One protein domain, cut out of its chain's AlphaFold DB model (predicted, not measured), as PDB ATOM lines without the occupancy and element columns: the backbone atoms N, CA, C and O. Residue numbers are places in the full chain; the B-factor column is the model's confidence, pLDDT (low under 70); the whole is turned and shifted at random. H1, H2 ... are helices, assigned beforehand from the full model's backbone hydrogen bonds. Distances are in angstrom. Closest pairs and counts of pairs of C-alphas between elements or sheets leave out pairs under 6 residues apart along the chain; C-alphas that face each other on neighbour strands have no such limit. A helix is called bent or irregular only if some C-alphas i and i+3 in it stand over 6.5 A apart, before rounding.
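AT A GLANCE: This is residues 32 to 199 of the 316 residues of an uncharacterized protein of bacterium (UniProt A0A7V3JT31). This is a rounded ball of helices built round H3, which runs through the core, with H8 and H12 running the opposite way on two sides of it and H4 crossing it on another. H9 packs across the beginning of H3, H7 packs on H4 and H8 towards one end of the longest axis, and H10 packs on H12, while H1 stays at the rim and touches no helix. The printed part has 168 residues, with twelve named helices, H1 to H12 in order along the chain, and no named strand; the class is all helix, with 115 residues in the helices. It is compact, with a radius of gyration of the C-alphas of 15.2 A, and spans 41 by 32 by 32 A.

HOW THE PARTS SIT: H1, residues 32 to 40, is close to but not clearly touching H4, residues 68 to 82, the closest C-alphas being those of Ile 37 and Arg 72, 7.0 A apart. H2, residues 43 to 46, and H3, residues 49 to 63, touch only at the corner, with the C-alphas of Val 45 and Lys 51 5.2 A apart. H3 and H4 touch at a steep tilt of 52 degrees, opposite ways, closest at the C-alphas of Asp 63 and Ala 71, 5.0 A. H5, residues 85 to 88, and H6, residues 90 to 95, touch only at the corner, and only just, with 3 pairs of C-alphas within 8 A; the closest are those of Asp 85 and Ala 93, 5.6 A. H7, residues 97 to 105, touches H4 at a shallow tilt of 28 degrees, opposite ways, closest at the C-alphas of Ile 78 and Leu 100, 6.9 A. H7 and H8, residues 119 to 137, form a helical hairpin, with the C-alphas of Lys 104 and Phe 120 5.7 A apart. H3 and H8 are the hubs, touching five other helices each. They touch each other through residues 58 to 62 and 123 to 130 alone, at a shallow tilt of 30 degrees, opposite ways, closest at the C-alphas of Ile 61 and Arg 126, 6.4 A. H6 touches H8 with the C-alphas of Pro 90 and Leu 131 5.3 A apart. H9, residues 142 to 148, touches H3 about perpendicular, at 76 degrees, closest at the C-alphas of Glu 50 and Ser 143, 5.6 A. H10, residues 152 to 160, touches H12, residues 171 to 182, at the C-alphas of Pro 152 and Ile 178, 6.6 A. H11, residues 163 to 168, touches H8 at the C-alphas of Gly 129 and Ile 164, 6.2 A. H12 touches H3 at a shallow tilt of 24 degrees, opposite ways, closest at the C-alphas of Ala 60 and Ala 173, 5.6 A. Every O i to N i+4 pair is within hydrogen-bond range in H1, H3, H4, H6 and H8 to H12; H7 has 0 of 5, but 4 of 6 O i to N i+3 pairs, and H2 and H5 are too short for an i+4 pair.

IN THESE COORDINATES: H1 begins at C-alpha 32, (14.243, -36.777, -21.007). H3 measures 20.6 A and H4 21.1 A from first to last C-alpha. H7, 15.2 A, is irregular: C-alphas 102 and 105 are 7.0 A apart. H8, the longest at 27.2 A, begins at C-alpha 119, (-9.117, -39.535, -2.944). H12, 16.6 A, ends at C-alpha 182, (15.216, -22.261, -13.202).

THE WHOLE: The two C-alphas farthest apart, those of Asp 98 and Thr 198, are 43.7 A apart. The printed part has no cut. The link from H7 to H8, residues 106 to 118, is long; the other links are tight. Residues 183 to 199 also hold no named element. The mean pLDDT of the printed part is 92.3, and residues 112 to 115 are under 70.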
ATOM      1  N   PHE A  32      15.167 -35.866 -20.330       86.19
ATOM      2  CA  PHE A  32      14.243 -36.777 -21.007       86.19
ATOM      3  C   PHE A  32      12.886 -36.835 -20.291       86.19
ATOM      4  O   PHE A  32      11.838 -36.754 -20.926       86.19
ATOM      5  N   ASP A  33      12.901 -36.916 -18.965       85.56
ATOM      6  CA  ASP A  33      11.686 -36.960 -18.154       85.56
ATOM      7  C   ASP A  33      10.893 -35.664 -18.210       85.56
ATOM      8  O   ASP A  33       9.660 -35.692 -18.227       85.56
ATOM      9  N   LEU A  34      11.603 -34.536 -18.229       84.56
ATOM     10  CA  LEU A  34      10.993 -33.229 -18.389       84.56
ATOM     11  C   LEU A  34      10.437 -33.057 -19.806       84.56
ATOM     12  O   LEU A  34       9.331 -32.552 -19.973       84.56
ATOM     13  N   LYS A  35      11.140 -33.573 -20.820       84.44
ATOM     14  CA  LYS A  35      10.640 -33.597 -22.194       84.44
ATOM     15  C   LYS A  35       9.341 -34.392 -22.318       84.44
ATOM     16  O   LYS A  35       8.439 -33.913 -22.984       84.44
ATOM     17  N   ILE A  36       9.187 -35.527 -21.630       81.88
ATOM     18  CA  ILE A  36       7.903 -36.258 -21.608       81.88
ATOM     19  C   ILE A  36       6.769 -35.375 -21.071       81.88
ATOM     20  O   ILE A  36       5.667 -35.400 -21.610       81.88
ATOM     21  N   ILE A  37       7.029 -34.576 -20.027       78.88
ATOM     22  CA  ILE A  37       6.034 -33.619 -19.520       78.88
ATOM     23  C   ILE A  37       5.681 -32.610 -20.622       78.88
ATOM     24  O   ILE A  37       4.502 -32.363 -20.861       78.88
ATOM     25  N   PHE A  38       6.678 -32.054 -21.312       82.81
ATOM     26  CA  PHE A  38       6.464 -31.047 -22.355       82.81
ATOM     27  C   PHE A  38       5.798 -31.591 -23.621       82.81
ATOM     28  O   PHE A  38       4.921 -30.922 -24.156       82.81
ATOM     29  N   ASP A  39       6.153 -32.793 -24.071       85.25
ATOM     30  CA  ASP A  39       5.627 -33.400 -25.299       85.25
ATOM     31  C   ASP A  39       4.114 -33.683 -25.192       85.25
ATOM     32  O   ASP A  39       3.393 -33.606 -26.187       85.25
ATOM     33  N   GLU A  40       3.610 -33.966 -23.985       85.94
ATOM     34  CA  GLU A  40       2.174 -34.152 -23.725       85.94
ATOM     35  C   GLU A  40       1.450 -32.855 -23.312       85.94
ATOM     36  O   GLU A  40       0.214 -32.817 -23.259       85.94
ATOM     37  N   THR A  41       2.197 -31.785 -23.018       89.00
ATOM     38  CA  THR A  41       1.635 -30.485 -22.632       89.00
ATOM     39  C   THR A  41       1.030 -29.788 -23.860       89.00
ATOM     40  O   THR A  41       1.660 -29.754 -24.919       89.00
ATOM     41  N   PRO A  42      -0.182 -29.205 -23.760       92.12
ATOM     42  CA  PRO A  42      -0.789 -28.455 -24.860       92.12
ATOM     43  C   PRO A  42       0.144 -27.367 -25.401       92.12
ATOM     44  O   PRO A  42       0.818 -26.679 -24.630       92.12
ATOM     45  N   LYS A  43       0.197 -27.210 -26.730       92.12
ATOM     46  CA  LYS A  43       1.181 -26.341 -27.400       92.12
ATOM     47  C   LYS A  43       1.098 -24.902 -26.907       92.12
ATOM     48  O   LYS A  43       2.129 -24.284 -26.685       92.12
ATOM     49  N   GLU A  44      -0.115 -24.411 -26.686       93.12
ATOM     50  CA  GLU A  44      -0.409 -23.080 -26.168       93.12
ATOM     51  C   GLU A  44       0.128 -22.838 -24.749       93.12
ATOM     52  O   GLU A  44       0.435 -21.699 -24.405       93.12
ATOM     53  N   VAL A  45       0.281 -23.894 -23.940       94.50
ATOM     54  CA  VAL A  45       0.937 -23.830 -22.625       94.50
ATOM     55  C   VAL A  45       2.447 -23.926 -22.795       94.50
ATOM     56  O   VAL A  45       3.172 -23.129 -22.214       94.50
ATOM     57  N   ALA A  46       2.934 -24.861 -23.616       92.00
ATOM     58  CA  ALA A  46       4.366 -25.074 -23.825       92.00
ATOM     59  C   ALA A  46       5.073 -23.874 -24.486       92.00
ATOM     60  O   ALA A  46       6.248 -23.631 -24.219       92.00
ATOM     61  N   SER A  47       4.371 -23.108 -25.332       92.19
ATOM     62  CA  SER A  47       4.916 -21.927 -26.015       92.19
ATOM     63  C   SER A  47       4.879 -20.641 -25.185       92.19
ATOM     64  O   SER A  47       5.508 -19.658 -25.567       92.19
ATOM     65  N   ASP A  48       4.130 -20.616 -24.080       95.25
ATOM     66  CA  ASP A  48       3.988 -19.443 -23.217       95.25
ATOM     67  C   ASP A  48       4.675 -19.702 -21.873       95.25
ATOM     68  O   ASP A  48       4.251 -20.536 -21.075       95.25
ATOM     69  N   LYS A  49       5.749 -18.952 -21.603       95.25
ATOM     70  CA  LYS A  49       6.555 -19.115 -20.387       95.25
ATOM     71  C   LYS A  49       5.735 -18.953 -19.103       95.25
ATOM     72  O   LYS A  49       5.985 -19.674 -18.142       95.25
ATOM     73  N   GLU A  50       4.784 -18.024 -19.058       96.75
ATOM     74  CA  GLU A  50       3.970 -17.790 -17.865       96.75
ATOM     75  C   GLU A  50       2.980 -18.939 -17.650       96.75
ATOM     76  O   GLU A  50       2.884 -19.461 -16.535       96.75
ATOM     77  N   LYS A  51       2.299 -19.386 -18.715       96.75
ATOM     78  CA  LYS A  51       1.411 -20.558 -18.648       96.75
ATOM     79  C   LYS A  51       2.178 -21.808 -18.238       96.75
ATOM     80  O   LYS A  51       1.709 -22.550 -17.381       96.75
ATOM     81  N   LEU A  52       3.365 -22.028 -18.804       96.06
ATOM     82  CA  LEU A  52       4.195 -23.188 -18.499       96.06
ATOM     83  C   LEU A  52       4.645 -23.202 -17.036       96.06
ATOM     84  O   LEU A  52       4.554 -24.234 -16.376       96.06
ATOM     85  N   VAL A  53       5.076 -22.055 -16.503       97.19
ATOM     86  CA  VAL A  53       5.464 -21.912 -15.089       97.19
ATOM     87  C   VAL A  53       4.281 -22.239 -14.166       97.19
ATOM     88  O   VAL A  53       4.424 -23.065 -13.264       97.19
ATOM     89  N   ARG A  54       3.085 -21.698 -14.430       97.75
ATOM     90  CA  ARG A  54       1.871 -22.014 -13.646       97.75
ATOM     91  C   ARG A  54       1.433 -23.474 -13.788       97.75
ATOM     92  O   ARG A  54       1.059 -24.115 -12.807       97.75
ATOM     93  N   PHE A  55       1.520 -24.033 -14.992       97.12
ATOM     94  CA  PHE A  55       1.193 -25.433 -15.261       97.12
ATOM     95  C   PHE A  55       2.124 -26.401 -14.517       97.12
ATOM     96  O   PHE A  55       1.673 -27.395 -13.938       97.12
ATOM     97  N   LEU A  56       3.424 -26.104 -14.481       96.38
ATOM     98  CA  LEU A  56       4.398 -26.889 -13.726       96.38
ATOM     99  C   LEU A  56       4.178 -26.779 -12.215       96.38
ATOM    100  O   LEU A  56       4.372 -27.775 -11.516       96.38
ATOM    101  N   LEU A  57       3.707 -25.631 -11.714       97.75
ATOM    102  CA  LEU A  57       3.302 -25.489 -10.313       97.75
ATOM    103  C   LEU A  57       2.119 -26.410  -9.987       97.75
ATOM    104  O   LEU A  57       2.199 -27.187  -9.034       97.75
ATOM    105  N   LEU A  58       1.057 -26.400 -10.802       97.50
ATOM    106  CA  LEU A  58      -0.073 -27.326 -10.646       97.50
ATOM    107  C   LEU A  58       0.390 -28.791 -10.692       97.50
ATOM    108  O   LEU A  58      -0.019 -29.605  -9.863       97.50
ATOM    109  N   THR A  59       1.278 -29.121 -11.631       95.44
ATOM    110  CA  THR A  59       1.842 -30.470 -11.768       95.44
ATOM    111  C   THR A  59       2.600 -30.882 -10.506       95.44
ATOM    112  O   THR A  59       2.357 -31.968  -9.980       95.44
ATOM    113  N   ALA A  60       3.456 -30.011  -9.965       95.44
ATOM    114  CA  ALA A  60       4.186 -30.264  -8.725       95.44
ATOM    115  C   ALA A  60       3.248 -30.427  -7.520       95.44
ATOM    116  O   ALA A  60       3.479 -31.292  -6.676       95.44
ATOM    117  N   ILE A  61       2.159 -29.650  -7.454       96.69
ATOM    118  CA  ILE A  61       1.139 -29.784  -6.409       96.69
ATOM    119  C   ILE A  61       0.470 -31.168  -6.485       96.69
ATOM    120  O   ILE A  61       0.322 -31.840  -5.458       96.69
ATOM    121  N   LEU A  62       0.088 -31.618  -7.684       94.62
ATOM    122  CA  LEU A  62      -0.598 -32.897  -7.897       94.62
ATOM    123  C   LEU A  62       0.313 -34.117  -7.706       94.62
ATOM    124  O   LEU A  62      -0.143 -35.131  -7.187       94.62
ATOM    125  N   ASP A  63       1.591 -34.026  -8.069       91.75
ATOM    126  CA  ASP A  63       2.543 -35.149  -8.032       91.75
ATOM    127  C   ASP A  63       2.837 -35.669  -6.611       91.75
ATOM    128  O   ASP A  63       3.257 -36.805  -6.391       91.75
ATOM    129  N   GLN A  64       2.555 -34.862  -5.592       90.00
ATOM    130  CA  GLN A  64       2.833 -35.210  -4.202       90.00
ATOM    131  C   GLN A  64       2.099 -36.478  -3.756       90.00
ATOM    132  O   GLN A  64       0.885 -36.477  -3.595       90.00
ATOM    133  N   GLN A  65       2.815 -37.559  -3.445       86.56
ATOM    134  CA  GLN A  65       2.192 -38.809  -2.968       86.56
ATOM    135  C   GLN A  65       1.176 -39.397  -3.972       86.56
ATOM    136  O   GLN A  65       0.262 -40.125  -3.571       86.56
ATOM    137  N   ALA A  66       1.321 -39.069  -5.254       87.31
ATOM    138  CA  ALA A  66       0.594 -39.666  -6.360       87.31
ATOM    139  C   ALA A  66       1.560 -40.461  -7.245       87.31
ATOM    140  O   ALA A  66       2.777 -40.314  -7.154       87.31
ATOM    141  N   GLU A  67       1.022 -41.322  -8.100       86.75
ATOM    142  CA  GLU A  67       1.811 -41.889  -9.190       86.75
ATOM    143  C   GLU A  67       2.103 -40.774 -10.197       86.75
ATOM    144  O   GLU A  67       1.164 -40.218 -10.779       86.75
ATOM    145  N   SER A  68       3.381 -40.459 -10.420       86.38
ATOM    146  CA  SER A  68       3.778 -39.311 -11.245       86.38
ATOM    147  C   SER A  68       3.189 -39.290 -12.655       86.38
ATOM    148  O   SER A  68       2.715 -38.227 -13.065       86.38
ATOM    149  N   PRO A  69       3.113 -40.418 -13.392       87.50
ATOM    150  CA  PRO A  69       2.410 -40.438 -14.675       87.50
ATOM    151  C   PRO A  69       0.934 -40.033 -14.547       87.50
ATOM    152  O   PRO A  69       0.425 -39.264 -15.361       87.50
ATOM    153  N   SER A  70       0.250 -40.485 -13.489       91.19
ATOM    154  CA  SER A  70      -1.156 -40.142 -13.252       91.19
ATOM    155  C   SER A  70      -1.341 -38.658 -12.925       91.19
ATOM    156  O   SER A  70      -2.270 -38.034 -13.434       91.19
ATOM    157  N   ALA A  71      -0.448 -38.067 -12.124       91.69
ATOM    158  CA  ALA A  71      -0.520 -36.662 -11.733       91.69
ATOM    159  C   ALA A  71      -0.305 -35.727 -12.930       91.69
ATOM    160  O   ALA A  71      -1.077 -34.790 -13.126       91.69
ATOM    161  N   ARG A  72       0.689 -36.033 -13.774       91.12
ATOM    162  CA  ARG A  72       0.981 -35.289 -15.011       91.12
ATOM    163  C   ARG A  72      -0.194 -35.335 -15.982       91.12
ATOM    164  O   ARG A  72      -0.696 -34.290 -16.391       91.12
ATOM    165  N   LYS A  73      -0.708 -36.538 -16.268       92.44
ATOM    166  CA  LYS A  73      -1.899 -36.719 -17.112       92.44
ATOM    167  C   LYS A  73      -3.107 -35.959 -16.561       92.44
ATOM    168  O   LYS A  73      -3.853 -35.335 -17.312       92.44
ATOM    169  N   THR A  74      -3.274 -35.972 -15.240       94.31
ATOM    170  CA  THR A  74      -4.345 -35.238 -14.561       94.31
ATOM    171  C   THR A  74      -4.199 -33.726 -14.758       94.31
ATOM    172  O   THR A  74      -5.184 -33.083 -15.106       94.31
ATOM    173  N   ALA A  75      -2.998 -33.153 -14.609       95.31
ATOM    174  CA  ALA A  75      -2.751 -31.727 -14.853       95.31
ATOM    175  C   ALA A  75      -3.112 -31.317 -16.294       95.31
ATOM    176  O   ALA A  75      -3.807 -30.320 -16.502       95.31
ATOM    177  N   ILE A  76      -2.723 -32.133 -17.281       95.06
ATOM    178  CA  ILE A  76      -3.074 -31.932 -18.696       95.06
ATOM    179  C   ILE A  76      -4.594 -31.939 -18.882       95.06
ATOM    180  O   ILE A  76      -5.147 -31.054 -19.535       95.06
ATOM    181  N   ASN A  77      -5.285 -32.924 -18.308       95.44
ATOM    182  CA  ASN A  77      -6.732 -33.054 -18.454       95.44
ATOM    183  C   ASN A  77      -7.498 -31.929 -17.740       95.44
ATOM    184  O   ASN A  77      -8.506 -31.462 -18.266       95.44
ATOM    185  N   ILE A  78      -6.997 -31.430 -16.605       96.25
ATOM    186  CA  ILE A  78      -7.538 -30.228 -15.954       96.25
ATOM    187  C   ILE A  78      -7.442 -29.031 -16.903       96.25
ATOM    188  O   ILE A  78      -8.449 -28.355 -17.119       96.25
ATOM    189  N   TYR A  79      -6.274 -28.796 -17.514       96.31
ATOM    190  CA  TYR A  79      -6.126 -27.711 -18.485       96.31
ATOM    191  C   TYR A  79      -7.027 -27.912 -19.708       96.31
ATOM    192  O   TYR A  79      -7.659 -26.967 -20.148       96.31
ATOM    193  N   LYS A  80      -7.192 -29.132 -20.230       95.19
ATOM    194  CA  LYS A  80      -8.117 -29.378 -21.354       95.19
ATOM    195  C   LYS A  80      -9.576 -29.041 -21.025       95.19
ATOM    196  O   LYS A  80     -10.311 -28.610 -21.908       95.19
ATOM    197  N   ILE A  81     -10.005 -29.241 -19.778       96.06
ATOM    198  CA  ILE A  81     -11.388 -28.985 -19.344       96.06
ATOM    199  C   ILE A  81     -11.614 -27.505 -19.011       96.06
ATOM    200  O   ILE A  81     -12.664 -26.952 -19.343       96.06
ATOM    201  N   LEU A  82     -10.659 -26.874 -18.326       96.38
ATOM    202  CA  LEU A  82     -10.794 -25.501 -17.830       96.38
ATOM    203  C   LEU A  82     -10.176 -24.456 -18.767       96.38
ATOM    204  O   LEU A  82     -10.582 -23.299 -18.733       96.38
ATOM    205  N   ASN A  83      -9.257 -24.868 -19.635       95.19
ATOM    206  CA  ASN A  83      -8.506 -24.029 -20.563       95.19
ATOM    207  C   ASN A  83      -7.825 -22.860 -19.821       95.19
ATOM    208  O   ASN A  83      -7.484 -22.966 -18.643       95.19
ATOM    209  N   ASP A  84      -7.653 -21.730 -20.490       95.44
ATOM    210  CA  ASP A  84      -7.059 -20.508 -19.963       95.44
ATOM    211  C   ASP A  84      -7.801 -19.924 -18.747       95.44
ATOM    212  O   ASP A  84      -7.205 -19.152 -17.990       95.44
ATOM    213  N   ASP A  85      -9.055 -20.330 -18.477       96.31
ATOM    214  CA  ASP A  85      -9.732 -19.959 -17.226       96.31
ATOM    215  C   ASP A  85      -8.959 -20.488 -16.003       96.31
ATOM    216  O   ASP A  85      -9.003 -19.855 -14.950       96.31
ATOM    217  N   LEU A  86      -8.212 -21.594 -16.142       96.62
ATOM    218  CA  LEU A  86      -7.371 -22.168 -15.084       96.62
ATOM    219  C   LEU A  86      -6.369 -21.154 -14.512       96.62
ATOM    220  O   LEU A  86      -6.110 -21.187 -13.313       96.62
ATOM    221  N   PHE A  87      -5.826 -20.272 -15.357       95.69
ATOM    222  CA  PHE A  87      -4.784 -19.311 -14.979       95.69
ATOM    223  C   PHE A  87      -5.301 -17.871 -14.894       95.69
ATOM    224  O   PHE A  87      -4.842 -17.089 -14.067       95.69
ATOM    225  N   TYR A  88      -6.259 -17.495 -15.747       95.00
ATOM    226  CA  TYR A  88      -6.667 -16.090 -15.894       95.00
ATOM    227  C   TYR A  88      -8.085 -15.790 -15.418       95.00
ATOM    228  O   TYR A  88      -8.441 -14.620 -15.277       95.00
ATOM    229  N   LYS A  89      -8.907 -16.815 -15.164       96.50
ATOM    230  CA  LYS A  89     -10.243 -16.665 -14.563       96.50
ATOM    231  C   LYS A  89     -10.475 -17.725 -13.483       96.50
ATOM    232  O   LYS A  89     -11.453 -18.479 -13.560       96.50
ATOM    233  N   PRO A  90      -9.606 -17.795 -12.459       96.31
ATOM    234  CA  PRO A  90      -9.644 -18.871 -11.478       96.31
ATOM    235  C   PRO A  90     -10.981 -18.954 -10.722       96.31
ATOM    236  O   PRO A  90     -11.380 -20.041 -10.316       96.31
ATOM    237  N   GLN A  91     -11.731 -17.850 -10.581       96.50
ATOM    238  CA  GLN A  91     -13.080 -17.859  -9.992       96.50
ATOM    239  C   GLN A  91     -14.068 -18.638 -10.867       96.50
ATOM    240  O   GLN A  91     -14.841 -19.456 -10.374       96.50
ATOM    241  N   THR A  92     -14.018 -18.420 -12.183       96.06
ATOM    242  CA  THR A  92     -14.823 -19.166 -13.154       96.06
ATOM    243  C   THR A  92     -14.418 -20.637 -13.184       96.06
ATOM    244  O   THR A  92     -15.289 -21.505 -13.231       96.06
ATOM    245  N   ALA A  93     -13.118 -20.929 -13.119       96.25
ATOM    246  CA  ALA A  93     -12.611 -22.294 -13.019       96.25
ATOM    247  C   ALA A  93     -13.082 -23.000 -11.732       96.25
ATOM    248  O   ALA A  93     -13.485 -24.161 -11.793       96.25
ATOM    249  N   LEU A  94     -13.110 -22.295 -10.595       94.81
ATOM    250  CA  LEU A  94     -13.571 -22.832  -9.312       94.81
ATOM    251  C   LEU A  94     -15.062 -23.198  -9.338       94.81
ATOM    252  O   LEU A  94     -15.443 -24.235  -8.807       94.81
ATOM    253  N   ILE A  95     -15.905 -22.398  -9.997       94.50
ATOM    254  CA  ILE A  95     -17.337 -22.715 -10.168       94.50
ATOM    255  C   ILE A  95     -17.529 -23.969 -11.041       94.50
ATOM    256  O   ILE A  95     -18.498 -24.697 -10.860       94.50
ATOM    257  N   LYS A  96     -16.593 -24.242 -11.960       94.31
ATOM    258  CA  LYS A  96     -16.606 -25.391 -12.881       94.31
ATOM    259  C   LYS A  96     -15.890 -26.634 -12.322       94.31
ATOM    260  O   LYS A  96     -15.553 -27.535 -13.092       94.31
ATOM    261  N   LEU A  97     -15.597 -26.694 -11.017       91.12
ATOM    262  CA  LEU A  97     -14.840 -27.811 -10.432       91.12
ATOM    263  C   LEU A  97     -15.582 -29.156 -10.551       91.12
ATOM    264  O   LEU A  97     -14.954 -30.213 -10.602       91.12
ATOM    265  N   ASP A  98     -16.912 -29.115 -10.642       91.31
ATOM    266  CA  ASP A  98     -17.789 -30.257 -10.917       91.31
ATOM    267  C   ASP A  98     -17.439 -30.958 -12.241       91.31
ATOM    268  O   ASP A  98     -17.480 -32.187 -12.329       91.31
ATOM    269  N   LYS A  99     -16.974 -30.205 -13.246       93.81
ATOM    270  CA  LYS A  99     -16.525 -30.764 -14.531       93.81
ATOM    271  C   LYS A  99     -15.299 -31.665 -14.402       93.81
ATOM    272  O   LYS A  99     -15.034 -32.463 -15.296       93.81
ATOM    273  N   LEU A 100     -14.557 -31.562 -13.298       93.69
ATOM    274  CA  LEU A 100     -13.366 -32.369 -13.034       93.69
ATOM    275  C   LEU A 100     -13.679 -33.701 -12.336       93.69
ATOM    276  O   LEU A 100     -12.772 -34.510 -12.139       93.69
ATOM    277  N   VAL A 101     -14.939 -33.967 -11.962       90.44
ATOM    278  CA  VAL A 101     -15.335 -35.204 -11.260       90.44
ATOM    279  C   VAL A 101     -14.962 -36.461 -12.055       90.44
ATOM    280  O   VAL A 101     -14.570 -37.468 -11.461       90.44
ATOM    281  N   SER A 102     -15.002 -36.393 -13.389       89.62
ATOM    282  CA  SER A 102     -14.589 -37.485 -14.284       89.62
ATOM    283  C   SER A 102     -13.124 -37.905 -14.089       89.62
ATOM    284  O   SER A 102     -12.799 -39.082 -14.240       89.62
ATOM    285  N   LEU A 103     -12.251 -36.989 -13.653       90.50
ATOM    286  CA  LEU A 103     -10.818 -37.242 -13.459       90.50
ATOM    287  C   LEU A 103     -10.498 -37.987 -12.155       90.50
ATOM    288  O   LEU A 103      -9.373 -38.456 -11.966       90.50
ATOM    289  N   LYS A 104     -11.475 -38.154 -11.252       82.62
ATOM    290  CA  LYS A 104     -11.300 -38.809  -9.942       82.62
ATOM    291  C   LYS A 104     -10.630 -40.181 -10.038       82.62
ATOM    292  O   LYS A 104      -9.862 -40.555  -9.153       82.62
ATOM    293  N   ASN A 105     -10.970 -40.949 -11.069       83.31
ATOM    294  CA  ASN A 105     -10.465 -42.308 -11.245       83.31
ATOM    295  C   ASN A 105      -9.096 -42.343 -11.929       83.31
ATOM    296  O   ASN A 105      -8.380 -43.334 -11.779       83.31
ATOM    297  N   GLU A 106      -8.735 -41.286 -12.656       85.44
ATOM    298  CA  GLU A 106      -7.454 -41.161 -13.354       85.44
ATOM    299  C   GLU A 106      -6.337 -40.753 -12.399       85.44
ATOM    300  O   GLU A 106      -5.222 -41.252 -12.511       85.44
ATOM    301  N   TYR A 107      -6.654 -39.913 -11.415       88.81
ATOM    302  CA  TYR A 107      -5.694 -39.427 -10.438       88.81
ATOM    303  C   TYR A 107      -5.401 -40.470  -9.344       88.81
ATOM    304  O   TYR A 107      -6.206 -40.711  -8.433       88.81
ATOM    305  N   LYS A 108      -4.233 -41.118  -9.428       87.69
ATOM    306  CA  LYS A 108      -3.838 -42.218  -8.537       87.69
ATOM    307  C   LYS A 108      -3.009 -41.701  -7.370       87.69
ATOM    308  O   LYS A 108      -1.787 -41.612  -7.439       87.69
ATOM    309  N   ILE A 109      -3.683 -41.390  -6.264       84.62
ATOM    310  CA  ILE A 109      -3.005 -41.088  -4.998       84.62
ATOM    311  C   ILE A 109      -2.642 -42.358  -4.227       84.62
ATOM    312  O   ILE A 109      -3.384 -43.347  -4.248       84.62
ATOM    313  N   SER A 110      -1.543 -42.299  -3.474       78.19
ATOM    314  CA  SER A 110      -1.102 -43.390  -2.608       78.19
ATOM    315  C   SER A 110      -2.224 -43.819  -1.645       78.19
ATOM    316  O   SER A 110      -2.828 -42.973  -0.971       78.19
ATOM    317  N   PRO A 111      -2.498 -45.132  -1.501       70.25
ATOM    318  CA  PRO A 111      -3.496 -45.635  -0.559       70.25
ATOM    319  C   PRO A 111      -3.263 -45.176   0.884       70.25
ATOM    320  O   PRO A 111      -4.214 -45.057   1.655       70.25
ATOM    321  N   ALA A 112      -2.010 -44.893   1.260       68.88
ATOM    322  CA  ALA A 112      -1.670 -44.444   2.603       68.88
ATOM    323  C   ALA A 112      -2.363 -43.122   2.967       68.88
ATOM    324  O   ALA A 112      -2.894 -43.022   4.072       68.88
ATOM    325  N   ILE A 113      -2.420 -42.165   2.034       68.81
ATOM    326  CA  ILE A 113      -3.034 -40.846   2.253       68.81
ATOM    327  C   ILE A 113      -4.537 -40.812   1.989       68.81
ATOM    328  O   ILE A 113      -5.243 -39.998   2.584       68.81
ATOM    329  N   GLY A 114      -5.052 -41.740   1.178       64.50
ATOM    330  CA  GLY A 114      -6.494 -41.899   0.958       64.50
ATOM    331  C   GLY A 114      -7.283 -42.272   2.222       64.50
ATOM    332  O   GLY A 114      -8.507 -42.236   2.200       64.50
ATOM    333  N   ARG A 115      -6.590 -42.627   3.316       68.06
ATOM    334  CA  ARG A 115      -7.173 -42.894   4.641       68.06
ATOM    335  C   ARG A 115      -7.413 -41.637   5.480       68.06
ATOM    336  O   ARG A 115      -8.190 -41.703   6.421       68.06
ATOM    337  N   VAL A 116      -6.742 -40.527   5.164       74.00
ATOM    338  CA  VAL A 116      -6.901 -39.241   5.873       74.00
ATOM    339  C   VAL A 116      -8.045 -38.435   5.265       74.00
ATOM    340  O   VAL A 116      -8.856 -37.857   5.976       74.00
ATOM    341  N   LEU A 117      -8.120 -38.427   3.937       75.38
ATOM    342  CA  LEU A 117      -9.143 -37.731   3.172       75.38
ATOM    343  C   LEU A 117      -9.505 -38.604   1.962       75.38
ATOM    344  O   LEU A 117      -8.605 -39.237   1.392       75.38
ATOM    345  N   PRO A 118     -10.781 -38.645   1.528       80.69
ATOM    346  CA  PRO A 118     -11.159 -39.353   0.313       80.69
ATOM    347  C   PRO A 118     -10.283 -38.924  -0.864       80.69
ATOM    348  O   PRO A 118      -9.889 -37.761  -0.957       80.69
ATOM    349  N   ARG A 119     -10.012 -39.836  -1.808       75.81
ATOM    350  CA  ARG A 119      -9.117 -39.535  -2.944       75.81
ATOM    351  C   ARG A 119      -9.504 -38.263  -3.694       75.81
ATOM    352  O   ARG A 119      -8.651 -37.447  -4.021       75.81
ATOM    353  N   PHE A 120     -10.804 -38.088  -3.906       81.94
ATOM    354  CA  PHE A 120     -11.324 -36.889  -4.545       81.94
ATOM    355  C   PHE A 120     -11.228 -35.647  -3.653       81.94
ATOM    356  O   PHE A 120     -11.006 -34.562  -4.164       81.94
ATOM    357  N   GLY A 121     -11.302 -35.791  -2.329       86.69
ATOM    358  CA  GLY A 121     -11.042 -34.679  -1.416       86.69
ATOM    359  C   GLY A 121      -9.613 -34.148  -1.559       86.69
ATOM    360  O   GLY A 121      -9.425 -32.940  -1.611       86.69
ATOM    361  N   TRP A 122      -8.612 -35.024  -1.721       87.06
ATOM    362  CA  TRP A 122      -7.230 -34.594  -1.997       87.06
ATOM    363  C   TRP A 122      -7.093 -33.875  -3.338       87.06
ATOM    364  O   TRP A 122      -6.337 -32.913  -3.443       87.06
ATOM    365  N   PHE A 123      -7.817 -34.342  -4.355       89.12
ATOM    366  CA  PHE A 123      -7.887 -33.674  -5.650       89.12
ATOM    367  C   PHE A 123      -8.479 -32.264  -5.511       89.12
ATOM    368  O   PHE A 123      -7.841 -31.296  -5.912       89.12
ATOM    369  N   VAL A 124      -9.648 -32.142  -4.871       91.25
ATOM    370  CA  VAL A 124     -10.328 -30.860  -4.634       91.25
ATOM    371  C   VAL A 124      -9.450 -29.915  -3.817       91.25
ATOM    372  O   VAL A 124      -9.319 -28.756  -4.186       91.25
ATOM    373  N   LEU A 125      -8.792 -30.403  -2.761       92.94
ATOM    374  CA  LEU A 125      -7.881 -29.600  -1.942       92.94
ATOM    375  C   LEU A 125      -6.730 -29.019  -2.774       92.94
ATOM    376  O   LEU A 125      -6.403 -27.845  -2.645       92.94
ATOM    377  N   ARG A 126      -6.116 -29.834  -3.634       94.19
ATOM    378  CA  ARG A 126      -4.946 -29.442  -4.434       94.19
ATOM    379  C   ARG A 126      -5.304 -28.511  -5.581       94.19
ATOM    380  O   ARG A 126      -4.668 -27.475  -5.739       94.19
ATOM    381  N   VAL A 127      -6.324 -28.863  -6.360       95.81
ATOM    382  CA  VAL A 127      -6.780 -28.038  -7.486       95.81
ATOM    383  C   VAL A 127      -7.446 -26.765  -6.974       95.81
ATOM    384  O   VAL A 127      -7.144 -25.683  -7.459       95.81
ATOM    385  N   GLY A 128      -8.296 -26.866  -5.951       96.44
ATOM    386  CA  GLY A 128      -8.917 -25.712  -5.305       96.44
ATOM    387  C   GLY A 128      -7.886 -24.787  -4.662       96.44
ATOM    388  O   GLY A 128      -7.942 -23.584  -4.881       96.44
ATOM    389  N   GLY A 129      -6.899 -25.334  -3.946       97.25
ATOM    390  CA  GLY A 129      -5.794 -24.556  -3.382       97.25
ATOM    391  C   GLY A 129      -4.969 -23.839  -4.453       97.25
ATOM    392  O   GLY A 129      -4.675 -22.657  -4.303       97.25
ATOM    393  N   PHE A 130      -4.672 -24.508  -5.572       98.00
ATOM    394  CA  PHE A 130      -4.045 -23.866  -6.728       98.00
ATOM    395  C   PHE A 130      -4.904 -22.715  -7.276       98.00
ATOM    396  O   PHE A 130      -4.404 -21.610  -7.440       98.00
ATOM    397  N   LEU A 131      -6.206 -22.922  -7.485       98.00
ATOM    398  CA  LEU A 131      -7.101 -21.871  -7.981       98.00
ATOM    399  C   LEU A 131      -7.212 -20.685  -7.015       98.00
ATOM    400  O   LEU A 131      -7.220 -19.541  -7.458       98.00
ATOM    401  N   ILE A 132      -7.266 -20.927  -5.702       97.75
ATOM    402  CA  ILE A 132      -7.247 -19.859  -4.692       97.75
ATOM    403  C   ILE A 132      -5.925 -19.087  -4.774       97.75
ATOM    404  O   ILE A 132      -5.937 -17.858  -4.755       97.75
ATOM    405  N   TYR A 133      -4.793 -19.781  -4.920       97.62
ATOM    406  CA  TYR A 133      -3.505 -19.128  -5.131       97.62
ATOM    407  C   TYR A 133      -3.502 -18.254  -6.395       97.62
ATOM    408  O   TYR A 133      -3.095 -17.096  -6.332       97.62
ATOM    409  N   GLU A 134      -4.031 -18.751  -7.513       97.25
ATOM    410  CA  GLU A 134      -4.160 -17.983  -8.757       97.25
ATOM    411  C   GLU A 134      -5.043 -16.732  -8.574       97.25
ATOM    412  O   GLU A 134      -4.724 -15.666  -9.103       97.25
ATOM    413  N   MET A 135      -6.113 -16.805  -7.765       96.50
ATOM    414  CA  MET A 135      -6.917 -15.623  -7.402       96.50
ATOM    415  C   MET A 135      -6.101 -14.589  -6.619       96.50
ATOM    416  O   MET A 135      -6.250 -13.392  -6.862       96.50
ATOM    417  N   MET A 136      -5.255 -15.038  -5.686       95.62
ATOM    418  CA  MET A 136      -4.382 -14.162  -4.893       95.62
ATOM    419  C   MET A 136      -3.277 -13.533  -5.745       95.62
ATOM    420  O   MET A 136      -2.917 -12.378  -5.530       95.62
ATOM    421  N   LEU A 137      -2.755 -14.281  -6.719       94.19
ATOM    422  CA  LEU A 137      -1.768 -13.794  -7.676       94.19
ATOM    423  C   LEU A 137      -2.376 -12.740  -8.621       94.19
ATOM    424  O   LEU A 137      -1.715 -11.765  -8.982       94.19
ATOM    425  N   ASN A 138      -3.657 -12.882  -8.975       89.12
ATOM    426  CA  ASN A 138      -4.413 -11.916  -9.772       89.12
ATOM    427  C   ASN A 138      -3.725 -11.634 -11.130       89.12
ATOM    428  O   ASN A 138      -3.512 -12.550 -11.923       89.12
ATOM    429  N   LYS A 139      -3.363 -10.377 -11.418       89.94
ATOM    430  CA  LYS A 139      -2.697  -9.969 -12.669       89.94
ATOM    431  C   LYS A 139      -1.171 -10.082 -12.616       89.94
ATOM    432  O   LYS A 139      -0.506  -9.732 -13.589       89.94
ATOM    433  N   ILE A 140      -0.611 -10.514 -11.486       95.19
ATOM    434  CA  ILE A 140       0.834 -10.648 -11.311       95.19
ATOM    435  C   ILE A 140       1.316 -11.848 -12.131       95.19
ATOM    436  O   ILE A 140       0.692 -12.907 -12.127       95.19
ATOM    437  N   LYS A 141       2.433 -11.681 -12.843       96.50
ATOM    438  CA  LYS A 141       3.099 -12.773 -13.557       96.50
ATOM    439  C   LYS A 141       4.004 -13.530 -12.593       96.50
ATOM    440  O   LYS A 141       4.975 -12.973 -12.083       96.50
ATOM    441  N   LEU A 142       3.701 -14.802 -12.360       97.62
ATOM    442  CA  LEU A 142       4.454 -15.668 -11.461       97.62
ATOM    443  C   LEU A 142       5.912 -15.797 -11.906       97.62
ATOM    444  O   LEU A 142       6.823 -15.734 -11.084       97.62
ATOM    445  N   SER A 143       6.131 -15.948 -13.214       97.56
ATOM    446  CA  SER A 143       7.471 -16.064 -13.787       97.56
ATOM    447  C   SER A 143       8.323 -14.814 -13.555       97.56
ATOM    448  O   SER A 143       9.528 -14.946 -13.338       97.56
ATOM    449  N   ASP A 144       7.715 -13.625 -13.541       97.31
ATOM    450  CA  ASP A 144       8.417 -12.368 -13.275       97.31
ATOM    451  C   ASP A 144       8.758 -12.222 -11.788       97.31
ATOM    452  O   ASP A 144       9.890 -11.865 -11.471       97.31
ATOM    453  N   GLU A 145       7.838 -12.534 -10.867       97.81
ATOM    454  CA  GLU A 145       8.126 -12.454  -9.424       97.81
ATOM    455  C   GLU A 145       9.202 -13.451  -8.994       97.81
ATOM    456  O   GLU A 145      10.179 -13.064  -8.354       97.81
ATOM    457  N   ILE A 146       9.095 -14.711  -9.428       98.06
ATOM    458  CA  ILE A 146      10.149 -15.710  -9.199       98.06
ATOM    459  C   ILE A 146      11.455 -15.251  -9.858       98.06
ATOM    460  O   ILE A 146      12.535 -15.353  -9.274       98.06
ATOM    461  N   GLY A 147      11.360 -14.694 -11.066       97.44
ATOM    462  CA  GLY A 147      12.488 -14.156 -11.809       97.44
ATOM    463  C   GLY A 147      13.171 -12.963 -11.139       97.44
ATOM    464  O   GLY A 147      14.311 -12.675 -11.491       97.44
ATOM    465  N   LYS A 148      12.557 -12.279 -10.163       97.50
ATOM    466  CA  LYS A 148      13.203 -11.206  -9.379       97.50
ATOM    467  C   LYS A 148      14.114 -11.747  -8.279       97.50
ATOM    468  O   LYS A 148      15.123 -11.105  -7.989       97.50
ATOM    469  N   CYS A 149      13.832 -12.932  -7.738       98.25
ATOM    470  CA  CYS A 149      14.620 -13.543  -6.668       98.25
ATOM    471  C   CYS A 149      16.102 -13.698  -7.055       98.25
ATOM    472  O   CYS A 149      16.455 -13.971  -8.215       98.25
ATOM    473  N   LYS A 150      16.999 -13.520  -6.081       97.38
ATOM    474  CA  LYS A 150      18.454 -13.575  -6.292       97.38
ATOM    475  C   LYS A 150      18.949 -15.003  -6.484       97.38
ATOM    476  O   LYS A 150      19.902 -15.213  -7.223       97.38
ATOM    477  N   ASN A 151      18.302 -15.966  -5.836       97.56
ATOM    478  CA  ASN A 151      18.661 -17.380  -5.874       97.56
ATOM    479  C   ASN A 151      17.414 -18.277  -5.695       97.56
ATOM    480  O   ASN A 151      16.359 -17.781  -5.278       97.56
ATOM    481  N   PRO A 152      17.523 -19.591  -5.968       97.62
ATOM    482  CA  PRO A 152      16.432 -20.551  -5.800       97.62
ATOM    483  C   PRO A 152      15.836 -20.576  -4.387       97.62
ATOM    484  O   PRO A 152      14.626 -20.718  -4.234       97.62
ATOM    485  N   LYS A 153      16.653 -20.397  -3.341       97.19
ATOM    486  CA  LYS A 153      16.185 -20.382  -1.944       97.19
ATOM    487  C   LYS A 153      15.240 -19.211  -1.664       97.19
ATOM    488  O   LYS A 153      14.222 -19.386  -1.002       97.19
ATOM    489  N   GLU A 154      15.541 -18.029  -2.193       98.25
ATOM    490  CA  GLU A 154      14.651 -16.870  -2.104       98.25
ATOM    491  C   GLU A 154      13.342 -17.104  -2.874       98.25
ATOM    492  O   GLU A 154      12.280 -16.745  -2.374       98.25
ATOM    493  N   ALA A 155      13.390 -17.782  -4.026       98.25
ATOM    494  CA  ALA A 155      12.184 -18.165  -4.763       98.25
ATOM    495  C   ALA A 155      11.308 -19.175  -4.001       98.25
ATOM    496  O   ALA A 155      10.083 -19.052  -4.004       98.25
ATOM    497  N   ILE A 156      11.922 -20.139  -3.302       97.94
ATOM    498  CA  ILE A 156      11.205 -21.049  -2.395       97.94
ATOM    499  C   ILE A 156      10.507 -20.242  -1.292       97.94
ATOM    500  O   ILE A 156       9.309 -20.404  -1.074       97.94
ATOM    501  N   ASN A 157      11.235 -19.333  -0.636       97.88
ATOM    502  CA  ASN A 157      10.683 -18.495   0.429       97.88
ATOM    503  C   ASN A 157       9.551 -17.587  -0.069       97.88
ATOM    504  O   ASN A 157       8.565 -17.401   0.637       97.88
ATOM    505  N   PHE A 158       9.666 -17.044  -1.284       97.62
ATOM    506  CA  PHE A 158       8.606 -16.260  -1.911       97.62
ATOM    507  C   PHE A 158       7.317 -17.079  -2.047       97.62
ATOM    508  O   PHE A 158       6.268 -16.638  -1.588       97.62
ATOM    509  N   LEU A 159       7.384 -18.295  -2.596       97.50
ATOM    510  CA  LEU A 159       6.205 -19.160  -2.724       97.50
ATOM    511  C   LEU A 159       5.632 -19.553  -1.352       97.50
ATOM    512  O   LEU A 159       4.417 -19.562  -1.188       97.50
ATOM    513  N   TYR A 160       6.487 -19.821  -0.361       96.94
ATOM    514  CA  TYR A 160       6.070 -20.148   1.010       96.94
ATOM    515  C   TYR A 160       5.593 -18.972   1.850       96.94
ATOM    516  O   TYR A 160       4.900 -19.189   2.835       96.94
ATOM    517  N   SER A 161       5.847 -17.730   1.440       96.56
ATOM    518  CA  SER A 161       5.183 -16.577   2.054       96.56
ATOM    519  C   SER A 161       3.672 -16.549   1.784       96.56
ATOM    520  O   SER A 161       2.939 -15.835   2.466       96.56
ATOM    521  N   ASN A 162       3.189 -17.334   0.811       96.75
ATOM    522  CA  ASN A 162       1.767 -17.531   0.589       96.75
ATOM    523  C   ASN A 162       1.253 -18.726   1.423       96.75
ATOM    524  O   ASN A 162       1.634 -19.867   1.142       96.75
ATOM    525  N   PRO A 163       0.327 -18.510   2.376       95.44
ATOM    526  CA  PRO A 163      -0.131 -19.562   3.287       95.44
ATOM    527  C   PRO A 163      -0.880 -20.701   2.577       95.44
ATOM    528  O   PRO A 163      -0.879 -21.839   3.045       95.44
ATOM    529  N   ILE A 164      -1.503 -20.432   1.422       96.38
ATOM    530  CA  ILE A 164      -2.167 -21.475   0.634       96.38
ATOM    531  C   ILE A 164      -1.117 -22.414   0.047       96.38
ATOM    532  O   ILE A 164      -1.225 -23.624   0.239       96.38
ATOM    533  N   LEU A 165      -0.078 -21.876  -0.601       96.31
ATOM    534  CA  LEU A 165       1.003 -22.700  -1.147       96.31
ATOM    535  C   LEU A 165       1.774 -23.438  -0.056       96.31
ATOM    536  O   LEU A 165       2.016 -24.631  -0.219       96.31
ATOM    537  N   GLU A 166       2.102 -22.781   1.057       95.38
ATOM    538  CA  GLU A 166       2.749 -23.425   2.208       95.38
ATOM    539  C   GLU A 166       1.959 -24.656   2.688       95.38
ATOM    540  O   GLU A 166       2.534 -25.712   2.956       95.38
ATOM    541  N   SER A 167       0.624 -24.563   2.719       92.62
ATOM    542  CA  SER A 167      -0.239 -25.652   3.188       92.62
ATOM    543  C   SER A 167      -0.374 -26.831   2.213       92.62
ATOM    544  O   SER A 167      -0.577 -27.969   2.650       92.62
ATOM    545  N   ILE A 168      -0.268 -26.594   0.897       94.00
ATOM    546  CA  ILE A 168      -0.517 -27.625  -0.129       94.00
ATOM    547  C   ILE A 168       0.740 -28.117  -0.846       94.00
ATOM    548  O   ILE A 168       0.673 -29.166  -1.487       94.00
ATOM    549  N   LEU A 169       1.868 -27.406  -0.766       94.69
ATOM    550  CA  LEU A 169       3.105 -27.714  -1.486       94.69
ATOM    551  C   LEU A 169       4.236 -28.062  -0.508       94.69
ATOM    552  O   LEU A 169       4.841 -27.203   0.120       94.69
ATOM    553  N   ARG A 170       4.569 -29.346  -0.388       92.44
ATOM    554  CA  ARG A 170       5.630 -29.835   0.509       92.44
ATOM    555  C   ARG A 170       7.030 -29.452   0.026       92.44
ATOM    556  O   ARG A 170       7.256 -29.290  -1.171       92.44
ATOM    557  N   ASP A 171       7.986 -29.451   0.958       91.62
ATOM    558  CA  ASP A 171       9.383 -29.028   0.744       91.62
ATOM    559  C   ASP A 171      10.066 -29.726  -0.451       91.62
ATOM    560  O   ASP A 171      10.685 -29.081  -1.294       91.62
ATOM    561  N   LYS A 172       9.860 -31.040  -0.624       92.50
ATOM    562  CA  LYS A 172      10.346 -31.764  -1.815       92.50
ATOM    563  C   LYS A 172       9.763 -31.186  -3.112       92.50
ATOM    564  O   LYS A 172      10.480 -30.988  -4.090       92.50
ATOM    565  N   ALA A 173       8.449 -30.969  -3.142       94.25
ATOM    566  CA  ALA A 173       7.729 -30.595  -4.355       94.25
ATOM    567  C   ALA A 173       8.059 -29.167  -4.797       94.25
ATOM    568  O   ALA A 173       8.245 -28.939  -5.989       94.25
ATOM    569  N   ILE A 174       8.214 -28.232  -3.855       96.44
ATOM    570  CA  ILE A 174       8.640 -26.867  -4.183       96.44
ATOM    571  C   ILE A 174      10.073 -26.833  -4.730       96.44
ATOM    572  O   ILE A 174      10.328 -26.150  -5.716       96.44
ATOM    573  N   ARG A 175      11.003 -27.621  -4.168       96.00
ATOM    574  CA  ARG A 175      12.389 -27.717  -4.667       96.00
ATOM    575  C   ARG A 175      12.436 -28.297  -6.071       96.00
ATOM    576  O   ARG A 175      13.141 -27.779  -6.935       96.00
ATOM    577  N   MET A 176      11.651 -29.346  -6.304       94.50
ATOM    578  CA  MET A 176      11.498 -29.955  -7.620       94.50
ATOM    579  C   MET A 176      10.936 -28.949  -8.635       94.50
ATOM    580  O   MET A 176      11.512 -28.786  -9.706       94.50
ATOM    581  N   TYR A 177       9.875 -28.222  -8.271       96.19
ATOM    582  CA  TYR A 177       9.285 -27.174  -9.103       96.19
ATOM    583  C   TYR A 177      10.289 -26.068  -9.453       96.19
ATOM    584  O   TYR A 177      10.498 -25.791 -10.631       96.19
ATOM    585  N   ILE A 178      10.960 -25.487  -8.451       97.69
ATOM    586  CA  ILE A 178      11.972 -24.439  -8.654       97.69
ATOM    587  C   ILE A 178      13.122 -24.934  -9.539       97.69
ATOM    588  O   ILE A 178      13.612 -24.186 -10.385       97.69
ATOM    589  N   SER A 179      13.508 -26.204  -9.405       95.75
ATOM    590  CA  SER A 179      14.511 -26.819 -10.279       95.75
ATOM    591  C   SER A 179      14.033 -26.872 -11.730       95.75
ATOM    592  O   SER A 179      14.775 -26.470 -12.620       95.75
ATOM    593  N   TRP A 180      12.793 -27.298 -11.994       95.00
ATOM    594  CA  TRP A 180      12.254 -27.358 -13.360       95.00
ATOM    595  C   TRP A 180      12.226 -26.005 -14.063       95.00
ATOM    596  O   TRP A 180      12.490 -25.950 -15.259       95.00
ATOM    597  N   ILE A 181      11.902 -24.931 -13.338       96.00
ATOM    598  CA  ILE A 181      11.695 -23.608 -13.944       96.00
ATOM    599  C   ILE A 181      12.936 -22.711 -13.952       96.00
ATOM    600  O   ILE A 181      12.868 -21.605 -14.488       96.00
ATOM    601  N   GLY A 182      14.041 -23.123 -13.327       96.25
ATOM    602  CA  GLY A 182      15.216 -22.261 -13.202       96.25
ATOM    603  C   GLY A 182      16.571 -22.947 -13.288       96.25
ATOM    604  O   GLY A 182      17.573 -22.241 -13.376       96.25
ATOM    605  N   HIS A 183      16.649 -24.281 -13.238       96.44
ATOM    606  CA  HIS A 183      17.940 -24.960 -13.317       96.44
ATOM    607  C   HIS A 183      18.552 -24.796 -14.722       96.44
ATOM    608  O   HIS A 183      17.875 -25.125 -15.699       96.44
ATOM    609  N   PRO A 184      19.830 -24.378 -14.856       94.12
ATOM    610  CA  PRO A 184      20.430 -24.030 -16.153       94.12
ATOM    611  C   PRO A 184      20.341 -25.113 -17.237       94.12
ATOM    612  O   PRO A 184      20.239 -24.802 -18.418       94.12
ATOM    613  N   ASP A 185      20.346 -26.387 -16.840       92.25
ATOM    614  CA  ASP A 185      20.318 -27.522 -17.774       92.25
ATOM    615  C   ASP A 185      18.897 -28.023 -18.119       92.25
ATOM    616  O   ASP A 185      18.763 -28.978 -18.882       92.25
ATOM    617  N   LEU A 186      17.829 -27.440 -17.547       89.69
ATOM    618  CA  LEU A 186      16.447 -27.947 -17.676       89.69
ATOM    619  C   LEU A 186      15.552 -27.138 -18.630       89.69
ATOM    620  O   LEU A 186      14.366 -27.424 -18.769       89.69
ATOM    621  N   GLY A 187      16.123 -26.176 -19.354       81.44
ATOM    622  CA  GLY A 187      15.495 -25.537 -20.518       81.44
ATOM    623  C   GLY A 187      14.513 -24.400 -20.215       81.44
ATOM    624  O   GLY A 187      14.338 -23.532 -21.068       81.44
ATOM    625  N   ILE A 188      13.925 -24.335 -19.017       90.25
ATOM    626  CA  ILE A 188      13.182 -23.153 -18.557       90.25
ATOM    627  C   ILE A 188      14.093 -22.329 -17.657       90.25
ATOM    628  O   ILE A 188      14.605 -22.817 -16.655       90.25
ATOM    629  N   ASP A 189      14.246 -21.054 -18.002       94.25
ATOM    630  CA  ASP A 189      15.033 -20.113 -17.217       94.25
ATOM    631  C   ASP A 189      14.195 -18.888 -16.835       94.25
ATOM    632  O   ASP A 189      14.098 -17.892 -17.565       94.25
ATOM    633  N   VAL A 190      13.538 -18.963 -15.675       97.00
ATOM    634  CA  VAL A 190      12.877 -17.803 -15.050       97.00
ATOM    635  C   VAL A 190      13.878 -16.766 -14.548       97.00
ATOM    636  O   VAL A 190      13.563 -15.579 -14.534       97.00
ATOM    637  N   SER A 191      15.094 -17.195 -14.208       96.19
ATOM    638  CA  SER A 191      16.122 -16.364 -13.586       96.19
ATOM    639  C   SER A 191      16.898 -15.489 -14.575       96.19
ATOM    640  O   SER A 191      17.535 -14.529 -14.146       96.19
ATOM    641  N   LYS A 192      16.836 -15.797 -15.879       94.75
ATOM    642  CA  LYS A 192      17.635 -15.171 -16.949       94.75
ATOM    643  C   LYS A 192      19.143 -15.302 -16.681       94.75
ATOM    644  O   LYS A 192      19.879 -14.320 -16.734       94.75
ATOM    645  N   GLY A 193      19.580 -16.507 -16.322       94.25
ATOM    646  CA  GLY A 193      20.976 -16.865 -16.067       94.25
ATOM    647  C   GLY A 193      21.524 -16.428 -14.708       94.25
ATOM    648  O   GLY A 193      22.710 -16.617 -14.445       94.25
ATOM    649  N   LYS A 194      20.693 -15.847 -13.830       96.06
ATOM    650  CA  LYS A 194      21.130 -15.415 -12.492       96.06
ATOM    651  C   LYS A 194      21.458 -16.587 -11.572       96.06
ATOM    652  O   LYS A 194      22.348 -16.458 -10.737       96.06
ATOM    653  N   TRP A 195      20.718 -17.689 -11.680       97.38
ATOM    654  CA  TRP A 195      20.868 -18.831 -10.783       97.38
ATOM    655  C   TRP A 195      21.901 -19.818 -11.325       97.38
ATOM    656  O   TRP A 195      21.846 -20.234 -12.482       97.38
ATOM    657  N   LYS A 196      22.847 -20.214 -10.475       95.88
ATOM    658  CA  LYS A 196      23.887 -21.199 -10.785       95.88
ATOM    659  C   LYS A 196      23.453 -22.583 -10.318       95.88
ATOM    660  O   LYS A 196      22.668 -22.713  -9.386       95.88
ATOM    661  N   LYS A 197      24.034 -23.635 -10.905       95.38
ATOM    662  CA  LYS A 197      23.765 -25.041 -10.527       95.38
ATOM    663  C   LYS A 197      23.992 -25.301  -9.033       95.38
ATOM    664  O   LYS A 197      23.216 -26.001  -8.395       95.38
ATOM    665  N   THR A 198      25.018 -24.670  -8.467       94.69
ATOM    666  CA  THR A 198      25.378 -24.749  -7.043       94.69
ATOM    667  C   THR A 198      24.357 -24.108  -6.105       94.69
ATOM    668  O   THR A 198      24.402 -24.364  -4.908       94.69
ATOM    669  N   ASP A 199      23.448 -23.277  -6.622       95.31
ATOM    670  CA  ASP A 199      22.471 -22.554  -5.805       95.31
ATOM    671  C   ASP A 199      21.214 -23.397  -5.517       95.31
ATOM    672  O   ASP A 199      20.345 -22.975  -4.749       95.31
TER     673      ASP A 199